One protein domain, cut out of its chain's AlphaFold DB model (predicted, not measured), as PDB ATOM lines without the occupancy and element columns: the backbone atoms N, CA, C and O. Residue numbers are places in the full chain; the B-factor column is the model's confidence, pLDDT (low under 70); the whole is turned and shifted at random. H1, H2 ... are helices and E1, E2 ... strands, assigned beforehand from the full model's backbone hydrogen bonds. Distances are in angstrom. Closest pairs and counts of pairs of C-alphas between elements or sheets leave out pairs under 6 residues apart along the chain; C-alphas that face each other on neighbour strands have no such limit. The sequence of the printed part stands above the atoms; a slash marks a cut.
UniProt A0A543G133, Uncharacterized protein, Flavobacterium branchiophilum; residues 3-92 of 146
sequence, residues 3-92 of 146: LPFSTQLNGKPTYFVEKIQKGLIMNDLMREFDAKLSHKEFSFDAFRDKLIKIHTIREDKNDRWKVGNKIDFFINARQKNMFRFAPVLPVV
ATOM      1  N   LEU A   3      -8.252 -24.343   2.090       93.38
ATOM      2  CA  LEU A   3      -7.638 -24.938   3.258       93.38
ATOM      3  C   LEU A   3      -8.445 -26.169   3.696       93.38
ATOM      4  O   LEU A   3      -9.477 -26.018   4.353       93.38
ATOM      5  N   PRO A   4      -8.015 -27.390   3.320       94.62
ATOM      6  CA  PRO A   4      -8.749 -28.603   3.645       94.62
ATOM      7  C   PRO A   4      -8.530 -29.015   5.102       94.62
ATOM      8  O   PRO A   4      -7.393 -29.024   5.589       94.62
ATOM      9  N   PHE A   5      -9.605 -29.418   5.770       94.25
ATOM     10  CA  PHE A   5      -9.602 -30.031   7.094       94.25
ATOM     11  C   PHE A   5     -10.309 -31.385   7.033       94.25
ATOM     12  O   PHE A   5     -11.273 -31.567   6.291       94.25
ATOM     13  N   SER A   6      -9.811 -32.339   7.818       92.94
ATOM     14  CA  SER A   6     -10.436 -33.651   7.985       92.94
ATOM     15  C   SER A   6     -11.225 -33.686   9.288       92.94
ATOM     16  O   SER A   6     -10.742 -33.164  10.294       92.94
ATOM     17  N   THR A   7     -12.396 -34.325   9.305       93.19
ATOM     18  CA  THR A   7     -13.150 -34.572  10.548       93.19
ATOM     19  C   THR A   7     -12.549 -35.719  11.365       93.19
ATOM     20  O   THR A   7     -12.813 -35.820  12.563       93.19
ATOM     21  N   GLN A   8     -11.664 -36.525  10.763       93.56
ATOM     22  CA  GLN A   8     -10.978 -37.638  11.420       93.56
ATOM     23  C   GLN A   8      -9.485 -37.707  11.078       93.56
ATOM     24  O   GLN A   8      -9.061 -37.390   9.966       93.56
ATOM     25  N   LEU A   9      -8.673 -38.160  12.030       92.88
ATOM     26  CA  LEU A   9      -7.262 -38.477  11.832       92.88
ATOM     27  C   LEU A   9      -6.939 -39.754  12.608       92.88
ATOM     28  O   LEU A   9      -7.193 -39.822  13.810       92.88
ATOM     29  N   ASN A  10      -6.406 -40.772  11.927       94.06
ATOM     30  CA  ASN A  10      -6.121 -42.092  12.509       94.06
ATOM     31  C   ASN A  10      -7.326 -42.681  13.271       94.06
ATOM     32  O   ASN A  10      -7.196 -43.149  14.401       94.06
ATOM     33  N   GLY A  11      -8.521 -42.574  12.677       93.06
ATOM     34  CA  GLY A  11      -9.780 -43.061  13.253       93.06
ATOM     35  C   GLY A  11     -10.317 -42.252  14.439       93.06
ATOM     36  O   GLY A  11     -11.351 -42.608  14.996       93.06
ATOM     37  N   LYS A  12      -9.649 -41.164  14.842       93.50
ATOM     38  CA  LYS A  12     -10.082 -40.304  15.950       93.50
ATOM     39  C   LYS A  12     -10.671 -38.993  15.425       93.50
ATOM     40  O   LYS A  12     -10.115 -38.427  14.481       93.50
ATOM     41  N   PRO A  13     -11.746 -38.465  16.036       94.00
ATOM     42  CA  PRO A  13     -12.314 -37.181  15.641       94.00
ATOM     43  C   PRO A  13     -11.334 -36.030  15.909       94.00
ATOM     44  O   PRO A  13     -10.700 -35.955  16.964       94.00
ATOM     45  N   THR A  14     -11.204 -35.111  14.951       93.25
ATOM     46  CA  THR A  14     -10.283 -33.963  15.055       93.25
ATOM     47  C   THR A  14     -10.914 -32.772  15.775       93.25
ATOM     48  O   THR A  14     -10.213 -32.012  16.460       93.25
ATOM     49  N   TYR A  15     -12.233 -32.626  15.625       93.75
ATOM     50  CA  TYR A  15     -13.028 -31.471  16.041       93.75
ATOM     51  C   TYR A  15     -12.495 -30.138  15.495       93.75
ATOM     52  O   TYR A  15     -12.486 -29.121  16.190       93.75
ATOM     53  N   PHE A  16     -11.928 -30.137  14.281       93.38
ATOM     54  CA  PHE A  16     -11.364 -28.908  13.713       93.38
ATOM     55  C   PHE A  16     -12.425 -27.837  13.473       93.38
ATOM     56  O   PHE A  16     -12.130 -26.671  13.712       93.38
ATOM     57  N   VAL A  17     -13.635 -28.215  13.053       93.00
ATOM     58  CA  VAL A  17     -14.719 -27.253  12.813       93.00
ATOM     59  C   VAL A  17     -15.032 -26.495  14.100       93.00
ATOM     60  O   VAL A  17     -14.958 -25.272  14.127       93.00
ATOM     61  N   GLU A  18     -15.269 -27.224  15.186       92.75
ATOM     62  CA  GLU A  18     -15.614 -26.690  16.498       92.75
ATOM     63  C   GLU A  18     -14.499 -25.809  17.060       92.75
ATOM     64  O   GLU A  18     -14.735 -24.664  17.446       92.75
ATOM     65  N   LYS A  19     -13.261 -26.319  17.075       92.88
ATOM     66  CA  LYS A  19     -12.107 -25.610  17.650       92.88
ATOM     67  C   LYS A  19     -11.769 -24.330  16.889       92.88
ATOM     68  O   LYS A  19     -11.341 -23.355  17.512       92.88
ATOM     69  N   ILE A  20     -11.920 -24.342  15.562       93.31
ATOM     70  CA  ILE A  20     -11.656 -23.178  14.711       93.31
ATOM     71  C   ILE A  20     -12.791 -22.173  14.855       93.31
ATOM     72  O   ILE A  20     -12.508 -21.029  15.179       93.31
ATOM     73  N   GLN A  21     -14.057 -22.577  14.699       92.38
ATOM     74  CA  GLN A  21     -15.196 -21.665  14.859       92.38
ATOM     75  C   GLN A  21     -15.201 -20.993  16.233       92.38
ATOM     76  O   GLN A  21     -15.358 -19.777  16.308       92.38
ATOM     77  N   LYS A  22     -14.946 -21.753  17.306       91.19
ATOM     78  CA  LYS A  22     -14.813 -21.199  18.659       91.19
ATOM     79  C   LYS A  22     -13.702 -20.160  18.725       91.19
ATOM     80  O   LYS A  22     -13.903 -19.074  19.249       91.19
ATOM     81  N   GLY A  23     -12.540 -20.485  18.161       92.19
ATOM     82  CA  GLY A  23     -11.415 -19.563  18.089       92.19
ATOM     83  C   GLY A  23     -11.744 -18.287  17.312       92.19
ATOM     84  O   GLY A  23     -11.413 -17.204  17.774       92.19
ATOM     85  N   LEU A  24     -12.429 -18.396  16.173       92.75
ATOM     86  CA  LEU A  24     -12.829 -17.243  15.367       92.75
ATOM     87  C   LEU A  24     -13.844 -16.352  16.091       92.75
ATOM     88  O   LEU A  24     -13.688 -15.137  16.052       92.75
ATOM     89  N   ILE A  25     -14.831 -16.938  16.778       91.19
ATOM     90  CA  ILE A  25     -15.801 -16.185  17.592       91.19
ATOM     91  C   ILE A  25     -15.091 -15.456  18.732       91.19
ATOM     92  O   ILE A  25     -15.286 -14.263  18.909       91.19
ATOM     93  N   MET A  26     -14.212 -16.142  19.467       90.69
ATOM     94  CA  MET A  26     -13.481 -15.545  20.593       90.69
ATOM     95  C   MET A  26     -12.500 -14.433  20.187       90.69
ATOM     96  O   MET A  26     -11.965 -13.765  21.064       90.69
ATOM     97  N   ASN A  27     -12.229 -14.264  18.891       90.94
ATOM     98  CA  ASN A  27     -11.360 -13.212  18.356       90.94
ATOM     99  C   ASN A  27     -12.135 -12.214  17.472       90.94
ATOM    100  O   ASN A  27     -11.518 -11.525  16.666       90.94
ATOM    101  N   ASP A  28     -13.470 -12.178  17.557       90.94
ATOM    102  CA  ASP A  28     -14.342 -11.286  16.773       90.94
ATOM    103  C   ASP A  28     -14.185 -11.404  15.240       90.94
ATOM    104  O   ASP A  28     -14.582 -10.527  14.472       90.94
ATOM    105  N   LEU A  29     -13.647 -12.530  14.760       90.38
ATOM    106  CA  LEU A  29     -13.500 -12.845  13.331       90.38
ATOM    107  C   LEU A  29     -14.750 -13.531  12.761       90.38
ATOM    108  O   LEU A  29     -14.865 -13.736  11.551       90.38
ATOM    109  N   MET A  30     -15.685 -13.909  13.633       89.31
ATOM    110  CA  MET A  30     -16.982 -14.478  13.298       89.31
ATOM    111  C   MET A  30     -17.996 -14.005  14.347       89.31
ATOM    112  O   MET A  30     -17.826 -14.295  15.524       89.31
ATOM    113  N   ARG A  31     -19.021 -13.250  13.925       78.56
ATOM    114  CA  ARG A  31     -19.941 -12.542  14.840       78.56
ATOM    115  C   ARG A  31     -20.707 -13.459  15.792       78.56
ATOM    116  O   ARG A  31     -20.961 -13.071  16.922       78.56
ATOM    117  N   GLU A  32     -21.089 -14.645  15.333       73.31
ATOM    118  CA  GLU A  32     -21.834 -15.619  16.126       73.31
ATOM    119  C   GLU A  32     -21.719 -17.020  15.520       73.31
ATOM    120  O   GLU A  32     -21.176 -17.208  14.426       73.31
ATOM    121  N   PHE A  33     -22.215 -18.017  16.253       71.38
ATOM    122  CA  PHE A  33     -22.367 -19.368  15.733       71.38
ATOM    123  C   PHE A  33     -23.374 -19.366  14.573       71.38
ATOM    124  O   PHE A  33     -24.583 -19.294  14.783       71.38
ATOM    125  N   ASP A  34     -22.873 -19.456  13.340       75.12
ATOM    126  CA  ASP A  34     -23.712 -19.602  12.153       75.12
ATOM    127  C   ASP A  34     -23.975 -21.088  11.891       75.12
ATOM    128  O   ASP A  34     -23.112 -21.811  11.385       75.12
ATOM    129  N   ALA A  35     -25.194 -21.535  12.198       74.19
ATOM    130  CA  ALA A  35     -25.633 -22.907  11.953       74.19
ATOM    131  C   ALA A  35     -25.496 -23.332  10.476       74.19
ATOM    132  O   ALA A  35     -25.353 -24.521  10.193       74.19
ATOM    133  N   LYS A  36     -25.489 -22.391   9.517       79.69
ATOM    134  CA  LYS A  36     -25.247 -22.687   8.091       79.69
ATOM    135  C   LYS A  36     -23.788 -23.041   7.806       79.69
ATOM    136  O   LYS A  36     -23.506 -23.707   6.813       79.69
ATOM    137  N   LEU A  37     -22.874 -22.596   8.664       80.69
ATOM    138  CA  LEU A  37     -21.450 -22.917   8.621       80.69
ATOM    139  C   LEU A  37     -21.109 -24.137   9.489       80.69
ATOM    140  O   LEU A  37     -19.956 -24.562   9.527       80.69
ATOM    141  N   SER A  38     -22.091 -24.761  10.138       80.00
ATOM    142  CA  SER A  38     -21.900 -26.002  10.887       80.00
ATOM    143  C   SER A  38     -22.000 -27.226   9.981       80.00
ATOM    144  O   SER A  38     -22.957 -27.413   9.234       80.00
ATOM    145  N   HIS A  39     -20.995 -28.098  10.058       83.31
ATOM    146  CA  HIS A  39     -21.035 -29.390   9.377       83.31
ATOM    147  C   HIS A  39     -22.063 -30.304  10.060       83.31
ATOM    148  O   HIS A  39     -22.279 -30.199  11.263       83.31
ATOM    149  N   LYS A  40     -22.644 -31.268   9.336       84.31
ATOM    150  CA  LYS A  40     -23.614 -32.228   9.906       84.31
ATOM    151  C   LYS A  40     -23.079 -33.026  11.113       84.31
ATOM    152  O   LYS A  40     -23.858 -33.553  11.890       84.31
ATOM    153  N   GLU A  41     -21.755 -33.141  11.236       83.31
ATOM    154  CA  GLU A  41     -21.063 -33.841  12.334       83.31
ATOM    155  C   GLU A  41     -20.621 -32.890  13.460       83.31
ATOM    156  O   GLU A  41     -19.808 -33.272  14.295       83.31
ATOM    157  N   PHE A  42     -21.105 -31.645  13.463       88.25
ATOM    158  CA  PHE A  42     -20.755 -30.657  14.475       88.25
ATOM    159  C   PHE A  42     -21.220 -31.096  15.868       88.25
ATOM    160  O   PHE A  42     -22.386 -31.438  16.069       88.25
ATOM    161  N   SER A  43     -20.317 -31.044  16.845       90.56
ATOM    162  CA  SER A  43     -20.601 -31.389  18.238       90.56
ATOM    163  C   SER A  43     -20.589 -30.150  19.135       90.56
ATOM    164  O   SER A  43     -19.544 -29.539  19.363       90.56
ATOM    165  N   PHE A  44     -21.744 -29.812  19.717       88.44
ATOM    166  CA  PHE A  44     -21.849 -28.724  20.700       88.44
ATOM    167  C   PHE A  44     -21.027 -28.988  21.965       88.44
ATOM    168  O   PHE A  44     -20.397 -28.067  22.479       88.44
ATOM    169  N   ASP A  45     -20.962 -30.239  22.429       91.12
ATOM    170  CA  ASP A  45     -20.092 -30.610  23.548       91.12
ATOM    171  C   ASP A  45     -18.620 -30.374  23.201       91.12
ATOM    172  O   ASP A  45     -17.886 -29.759  23.969       91.12
ATOM    173  N   ALA A  46     -18.176 -30.768  22.001       88.44
ATOM    174  CA  ALA A  46     -16.809 -30.486  21.578       88.44
ATOM    175  C   ALA A  46     -16.548 -28.980  21.418       88.44
ATOM    176  O   ALA A  46     -15.474 -28.504  21.786       88.44
ATOM    177  N   PHE A  47     -17.518 -28.212  20.926       88.38
ATOM    178  CA  PHE A  47     -17.420 -26.755  20.869       88.38
ATOM    179  C   PHE A  47     -17.275 -26.135  22.266       88.38
ATOM    180  O   PHE A  47     -16.397 -25.297  22.487       88.38
ATOM    181  N   ARG A  48     -18.054 -26.587  23.250       87.00
ATOM    182  CA  ARG A  48     -17.952 -26.110  24.635       87.00
ATOM    183  C   ARG A  48     -16.627 -26.519  25.285       87.00
ATOM    184  O   ARG A  48     -15.936 -25.663  25.836       87.00
ATOM    185  N   ASP A  49     -16.225 -27.777  25.138       89.25
ATOM    186  CA  ASP A  49     -15.215 -28.395  26.006       89.25
ATOM    187  C   ASP A  49     -13.804 -28.425  25.397       89.25
ATOM    188  O   ASP A  49     -12.817 -28.596  26.114       89.25
ATOM    189  N   LYS A  50     -13.653 -28.277  24.072       86.44
ATOM    190  CA  LYS A  50     -12.327 -28.313  23.433       86.44
ATOM    191  C   LYS A  50     -11.637 -26.947  23.433       86.44
ATOM    192  O   LYS A  50     -12.267 -25.888  23.354       86.44
ATOM    193  N   LEU A  51     -10.304 -27.007  23.485       84.75
ATOM    194  CA  LEU A  51      -9.411 -25.857  23.344       84.75
ATOM    195  C   LEU A  51      -9.525 -25.246  21.945       84.75
ATOM    196  O   LEU A  51      -9.588 -25.972  20.950       84.75
ATOM    197  N   ILE A  52      -9.498 -23.916  21.882       89.25
ATOM    198  CA  ILE A  52      -9.508 -23.163  20.626       89.25
ATOM    199  C   ILE A  52      -8.290 -23.487  19.756       89.25
ATOM    200  O   ILE A  52      -7.206 -23.798  20.253       89.25
ATOM    201  N   LYS A  53      -8.453 -23.368  18.437       83.56
ATOM    202  CA  LYS A  53      -7.343 -23.467  17.484       83.56
ATOM    203  C   LYS A  53      -7.512 -22.457  16.351       83.56
ATOM    204  O   LYS A  53      -8.173 -22.758  15.366       83.56
ATOM    205  N   ILE A  54      -6.875 -21.292  16.475       82.69
ATOM    206  CA  ILE A  54      -6.844 -20.260  15.414       82.69
ATOM    207  C   ILE A  54      -5.597 -20.347  14.521       82.69
ATOM    208  O   ILE A  54      -5.596 -19.839  13.407       82.69
ATOM    209  N   HIS A  55      -4.557 -21.055  14.972       78.88
ATOM    210  CA  HIS A  55      -3.307 -21.233  14.232       78.88
ATOM    211  C   HIS A  55      -3.221 -22.618  13.579       78.88
ATOM    212  O   HIS A  55      -3.521 -23.652  14.203       78.88
ATOM    213  N   THR A  56      -2.736 -22.659  12.337       81.12
ATOM    214  CA  THR A  56      -2.440 -23.900  11.610       81.12
ATOM    215  C   THR A  56      -0.975 -23.949  11.202       81.12
ATOM    216  O   THR A  56      -0.500 -23.018  10.568       81.12
ATOM    217  N   ILE A  57      -0.296 -25.056  11.502       87.25
ATOM    218  CA  ILE A  57       1.030 -25.372  10.956       87.25
ATOM    219  C   ILE A  57       0.808 -26.282   9.750       87.25
ATOM    220  O   ILE A  57       0.051 -27.253   9.851       87.25
ATOM    221  N   ARG A  58       1.420 -25.960   8.610       84.44
ATOM    222  CA  ARG A  58       1.334 -26.752   7.379       84.44
ATOM    223  C   ARG A  58       2.672 -26.741   6.666       84.44
ATOM    224  O   ARG A  58       3.309 -25.700   6.581       84.44
ATOM    225  N   GLU A  59       3.045 -27.892   6.122       90.38
ATOM    226  CA  GLU A  59       4.135 -27.958   5.158       90.38
ATOM    227  C   GLU A  59       3.747 -27.145   3.914       90.38
ATOM    228  O   GLU A  59       2.647 -27.308   3.371       90.38
ATOM    229  N   ASP A  60       4.641 -26.264   3.471       89.31
ATOM    230  CA  ASP A  60       4.421 -25.443   2.286       89.31
ATOM    231  C   ASP A  60       5.683 -25.328   1.428       89.31
ATOM    232  O   ASP A  60       6.323 -24.288   1.350       89.31
ATOM    233  N   LYS A  61       6.020 -26.425   0.741       89.56
ATOM    234  CA  LYS A  61       7.223 -26.535  -0.109       89.56
ATOM    235  C   LYS A  61       7.340 -25.462  -1.198       89.56
ATOM    236  O   LYS A  61       8.433 -25.218  -1.686       89.56
ATOM    237  N   ASN A  62       6.216 -24.865  -1.590       92.06
ATOM    238  CA  ASN A  62       6.132 -23.909  -2.692       92.06
ATOM    239  C   ASN A  62       5.907 -22.462  -2.215       92.06
ATOM    240  O   ASN A  62       5.556 -21.630  -3.046       92.06
ATOM    241  N   ASP A  63       6.025 -22.184  -0.908       89.44
ATOM    242  CA  ASP A  63       5.921 -20.835  -0.322       89.44
ATOM    243  C   ASP A  63       4.712 -20.020  -0.847       89.44
ATOM    244  O   ASP A  63       4.793 -18.877  -1.305       89.44
ATOM    245  N   ARG A  64       3.546 -20.672  -0.837       89.88
ATOM    246  CA  ARG A  64       2.275 -20.164  -1.364       89.88
ATOM    247  C   ARG A  64       1.580 -19.224  -0.387       89.88
ATOM    248  O   ARG A  64       0.696 -18.466  -0.797       89.88
ATOM    249  N   TRP A  65       1.882 -19.314   0.907       90.44
ATOM    250  CA  TRP A  65       1.276 -18.459   1.925       90.44
ATOM    251  C   TRP A  65       1.909 -17.071   1.910       90.44
ATOM    252  O   TRP A  65       3.113 -16.926   2.060       90.44
ATOM    253  N   LYS A  66       1.076 -16.041   1.745       91.81
ATOM    254  CA  LYS A  66       1.465 -14.630   1.797       91.81
ATOM    255  C   LYS A  66       0.408 -13.863   2.578       91.81
ATOM    256  O   LYS A  66      -0.778 -14.204   2.496       91.81
ATOM    257  N   VAL A  67       0.826 -12.844   3.324       94.94
ATOM    258  CA  VAL A  67      -0.090 -11.929   4.019       94.94
ATOM    259  C   VAL A  67      -1.097 -11.352   3.018       94.94
ATOM    260  O   VAL A  67      -0.757 -11.041   1.880       94.94
ATOM    261  N   GLY A  68      -2.365 -11.277   3.420       95.69
ATOM    262  CA  GLY A  68      -3.475 -10.831   2.580       95.69
ATOM    263  C   GLY A  68      -4.146 -11.931   1.752       95.69
ATOM    264  O   GLY A  68      -5.314 -11.762   1.383       95.69
ATOM    265  N   ASN A  69      -3.495 -13.083   1.519       94.94
ATOM    266  CA  ASN A  69      -4.128 -14.199   0.811       94.94
ATOM    267  C   ASN A  69      -5.417 -14.614   1.522       94.94
ATOM    268  O   ASN A  69      -5.433 -14.857   2.726       94.94
ATOM    269  N   LYS A  70      -6.515 -14.724   0.774       96.38
ATOM    270  CA  LYS A  70      -7.790 -15.187   1.326       96.38
ATOM    271  C   LYS A  70      -7.726 -16.681   1.626       96.38
ATOM    272  O   LYS A  70      -7.171 -17.440   0.834       96.38
ATOM    273  N   ILE A  71      -8.308 -17.109   2.733       94.38
ATOM    274  CA  ILE A  71      -8.359 -18.489   3.209       94.38
ATOM    275  C   ILE A  71      -9.808 -18.943   3.175       94.38
ATOM    276  O   ILE A  71     -10.673 -18.301   3.764       94.38
ATOM    277  N   ASP A  72     -10.060 -20.071   2.522       95.06
ATOM    278  CA  ASP A  72     -11.359 -20.721   2.522       95.06
ATOM    279  C   ASP A  72     -11.264 -22.051   3.273       95.06
ATOM    280  O   ASP A  72     -10.559 -22.968   2.844       95.06
ATOM    281  N   PHE A  73     -11.974 -22.167   4.392       94.62
ATOM    282  CA  PHE A  73     -11.921 -23.328   5.280       94.62
ATOM    283  C   PHE A  73     -12.926 -24.388   4.844       94.62
ATOM    284  O   PHE A  73     -14.133 -24.153   4.916       94.62
ATOM    285  N   PHE A  74     -12.445 -25.556   4.415       95.94
ATOM    286  CA  PHE A  74     -13.302 -26.590   3.837       95.94
ATOM    287  C   PHE A  74     -13.127 -27.971   4.471       95.94
ATOM    288  O   PHE A  74     -12.005 -28.430   4.676       95.94
ATOM    289  N   ILE A  75     -14.245 -28.666   4.682       95.62
ATOM    290  CA  ILE A  75     -14.308 -30.130   4.808       95.62
ATOM    291  C   ILE A  75     -14.540 -30.723   3.411       95.62
ATOM    292  O   ILE A  75     -15.211 -30.102   2.584       95.62
ATOM    293  N   ASN A  76     -13.967 -31.903   3.137       94.75
ATOM    294  CA  ASN A  76     -14.088 -32.618   1.854       94.75
ATOM    295  C   ASN A  76     -13.738 -31.741   0.637       94.75
ATOM    296  O   ASN A  76     -14.445 -31.714  -0.369       94.75
ATOM    297  N   ALA A  77     -12.656 -30.966   0.743       95.12
ATOM    298  CA  ALA A  77     -12.249 -30.042  -0.309       95.12
ATOM    299  C   ALA A  77     -12.088 -30.752  -1.665       95.12
ATOM    300  O   ALA A  77     -11.457 -31.804  -1.748       95.12
ATOM    301  N   ARG A  78     -12.609 -30.126  -2.730       93.88
ATOM    302  CA  ARG A  78     -12.618 -30.631  -4.117       93.88
ATOM    303  C   ARG A  78     -13.443 -31.913  -4.324       93.88
ATOM    304  O   ARG A  78     -13.264 -32.589  -5.331       93.88
ATOM    305  N   GLN A  79     -14.354 -32.231  -3.403       95.75
ATOM    306  CA  GLN A  79     -15.310 -33.338  -3.522       95.75
ATOM    307  C   GLN A  79     -16.749 -32.810  -3.649       95.75
ATOM    308  O   GLN A  79     -17.026 -31.651  -3.347       95.75
ATOM    309  N   LYS A  80     -17.693 -33.660  -4.077       95.56
ATOM    310  CA  LYS A  80     -19.105 -33.273  -4.286       95.56
ATOM    311  C   LYS A  80     -19.783 -32.744  -3.012       95.56
ATOM    312  O   LYS A  80     -20.654 -31.888  -3.092       95.56
ATOM    313  N   ASN A  81     -19.382 -33.249  -1.848       93.00
ATOM    314  CA  ASN A  81     -19.880 -32.861  -0.526       93.00
ATOM    315  C   ASN A  81     -18.944 -31.864   0.190       93.00
ATOM    316  O   ASN A  81     -18.871 -31.859   1.421       93.00
ATOM    317  N   MET A  82     -18.200 -31.056  -0.574       94.94
ATOM    318  CA  MET A  82     -17.343 -29.992  -0.057       94.94
ATOM    319  C   MET A  82     -18.163 -28.970   0.732       94.94
ATOM    320  O   MET A  82     -19.170 -28.458   0.248       94.94
ATOM    321  N   PHE A  83     -17.707 -28.646   1.939       94.62
ATOM    322  CA  PHE A  83     -18.452 -27.805   2.869       94.62
ATOM    323  C   PHE A  83     -17.564 -26.722   3.473       94.62
ATOM    324  O   PHE A  83     -16.539 -27.038   4.080       94.62
ATOM    325  N   ARG A  84     -17.945 -25.450   3.295       94.88
ATOM    326  CA  ARG A  84     -17.238 -24.316   3.897       94.88
ATOM    327  C   ARG A  84     -17.778 -24.087   5.295       94.88
ATOM    328  O   ARG A  84     -18.954 -23.782   5.433       94.88
ATOM    329  N   PHE A  85     -16.924 -24.205   6.301       93.69
ATOM    330  CA  PHE A  85     -17.369 -24.158   7.695       93.69
ATOM    331  C   PHE A  85     -16.977 -22.875   8.433       93.69
ATOM    332  O   PHE A  85     -17.229 -22.739   9.625       93.69
ATOM    333  N   ALA A  86     -16.328 -21.932   7.756       92.81
ATOM    334  CA  ALA A  86     -15.983 -20.638   8.326       92.81
ATOM    335  C   ALA A  86     -15.985 -19.551   7.236       92.81
ATOM    336  O   ALA A  86     -15.887 -19.882   6.044       92.81
ATOM    337  N   PRO A  87     -16.079 -18.265   7.622       92.88
ATOM    338  CA  PRO A  87     -15.927 -17.147   6.700       92.88
ATOM    339  C   PRO A  87     -14.586 -17.174   5.962       92.88
ATOM    340  O   PRO A  87     -13.620 -17.817   6.380       92.88
ATOM    341  N   VAL A  88     -14.518 -16.429   4.861       94.12
ATOM    342  CA  VAL A  88     -13.262 -16.218   4.144       94.12
ATOM    343  C   VAL A  88     -12.436 -15.178   4.889       94.12
ATOM    344  O   VAL A  88     -12.847 -14.024   4.994       94.12
ATOM    345  N   LEU A  89     -11.260 -15.568   5.372       93.81
ATOM    346  CA  LEU A  89     -10.395 -14.700   6.178       93.81
ATOM    347  C   LEU A  89      -9.069 -14.436   5.462       93.81
ATOM    348  O   LEU A  89      -8.587 -15.319   4.759       93.81
ATOM    349  N   PRO A  90      -8.468 -13.243   5.575       95.31
ATOM    350  CA  PRO A  90      -7.120 -13.017   5.073       95.31
ATOM    351  C   PRO A  90      -6.075 -13.681   5.982       95.31
ATOM    352  O   PRO A  90      -6.243 -13.745   7.198       95.31
ATOM    353  N   VAL A  91      -4.958 -14.117   5.403       92.94
ATOM    354  CA  VAL A  91      -3.728 -14.391   6.154       92.94
ATOM    355  C   VAL A  91      -3.250 -13.081   6.768       92.94
ATOM    356  O   VAL A  91      -3.003 -12.120   6.040       92.94
ATOM    357  N   VAL A  92      -3.118 -13.045   8.089       92.50
ATOM    358  CA  VAL A  92      -2.654 -11.850   8.815       92.50
ATOM    359  C   VAL A  92      -1.147 -11.857   9.047       92.50
ATOM    360  O   VAL A  92      -0.527 -10.803   9.043       92.50
TER     361      VAL A  92
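What this domain is: This is residues 3 to 92 of the 146 residues of an uncharacterized protein of Flavobacterium branchiophilum (UniProt A0A543G133). This domain has little regular structure: long loops wind about a small parallel sheet, E1 beside E2, with H1 near E2 and H2 packed across H1 on the side away from the sheet. Residues 76 to 92 fold back along E2 in short antiparallel pairings, and residues 57 to 64 stick out. The 90 printed residues run E1, H1, H2, E2, class mixed, with only 25 in named elements. The whole is compact, radius of gyration of the C-alphas 13.1 A, spanning 37 by 31 by 24 A.

How they stand to each other: E1, residues 3 to 5, and E2, residues 70 to 75, are parallel neighbours at 24 degrees; N 3 and O 72, 2.8 A apart, are within hydrogen-bond range. H1, residues 16 to 25, and E2 are near each other, with 5 pairs of C-alphas within 10 A. H1 and H2, residues 44 to 49, touch, closest at the C-alphas of Glu 18 and Phe 47, 4.7 A; at 73 degrees they are only just about perpendicular. In both helices every O i to N i+4 pair is within hydrogen-bond range. E1, H1, H2 and E2 form a strand-helix-strand unit, parallel strands joined through helices, with a right-handed crossover.

Where its parts are: E2 is 16.7 A long, H1 14.0 A, H2 8.5 A and E1 6.7 A. E1 begins at C-alpha 3 (-7.638, -24.938, 3.258); E2 ends at C-alpha 75 (-14.308, -30.130, 4.808).

The domain as a whole: The farthest C-alphas, of Asp 45 and Asn 62, are 37.7 A apart. The links H1 to H2 and H2 to E2 are long. The printed part has no cut, and no printed residue is under 70 in pLDDT.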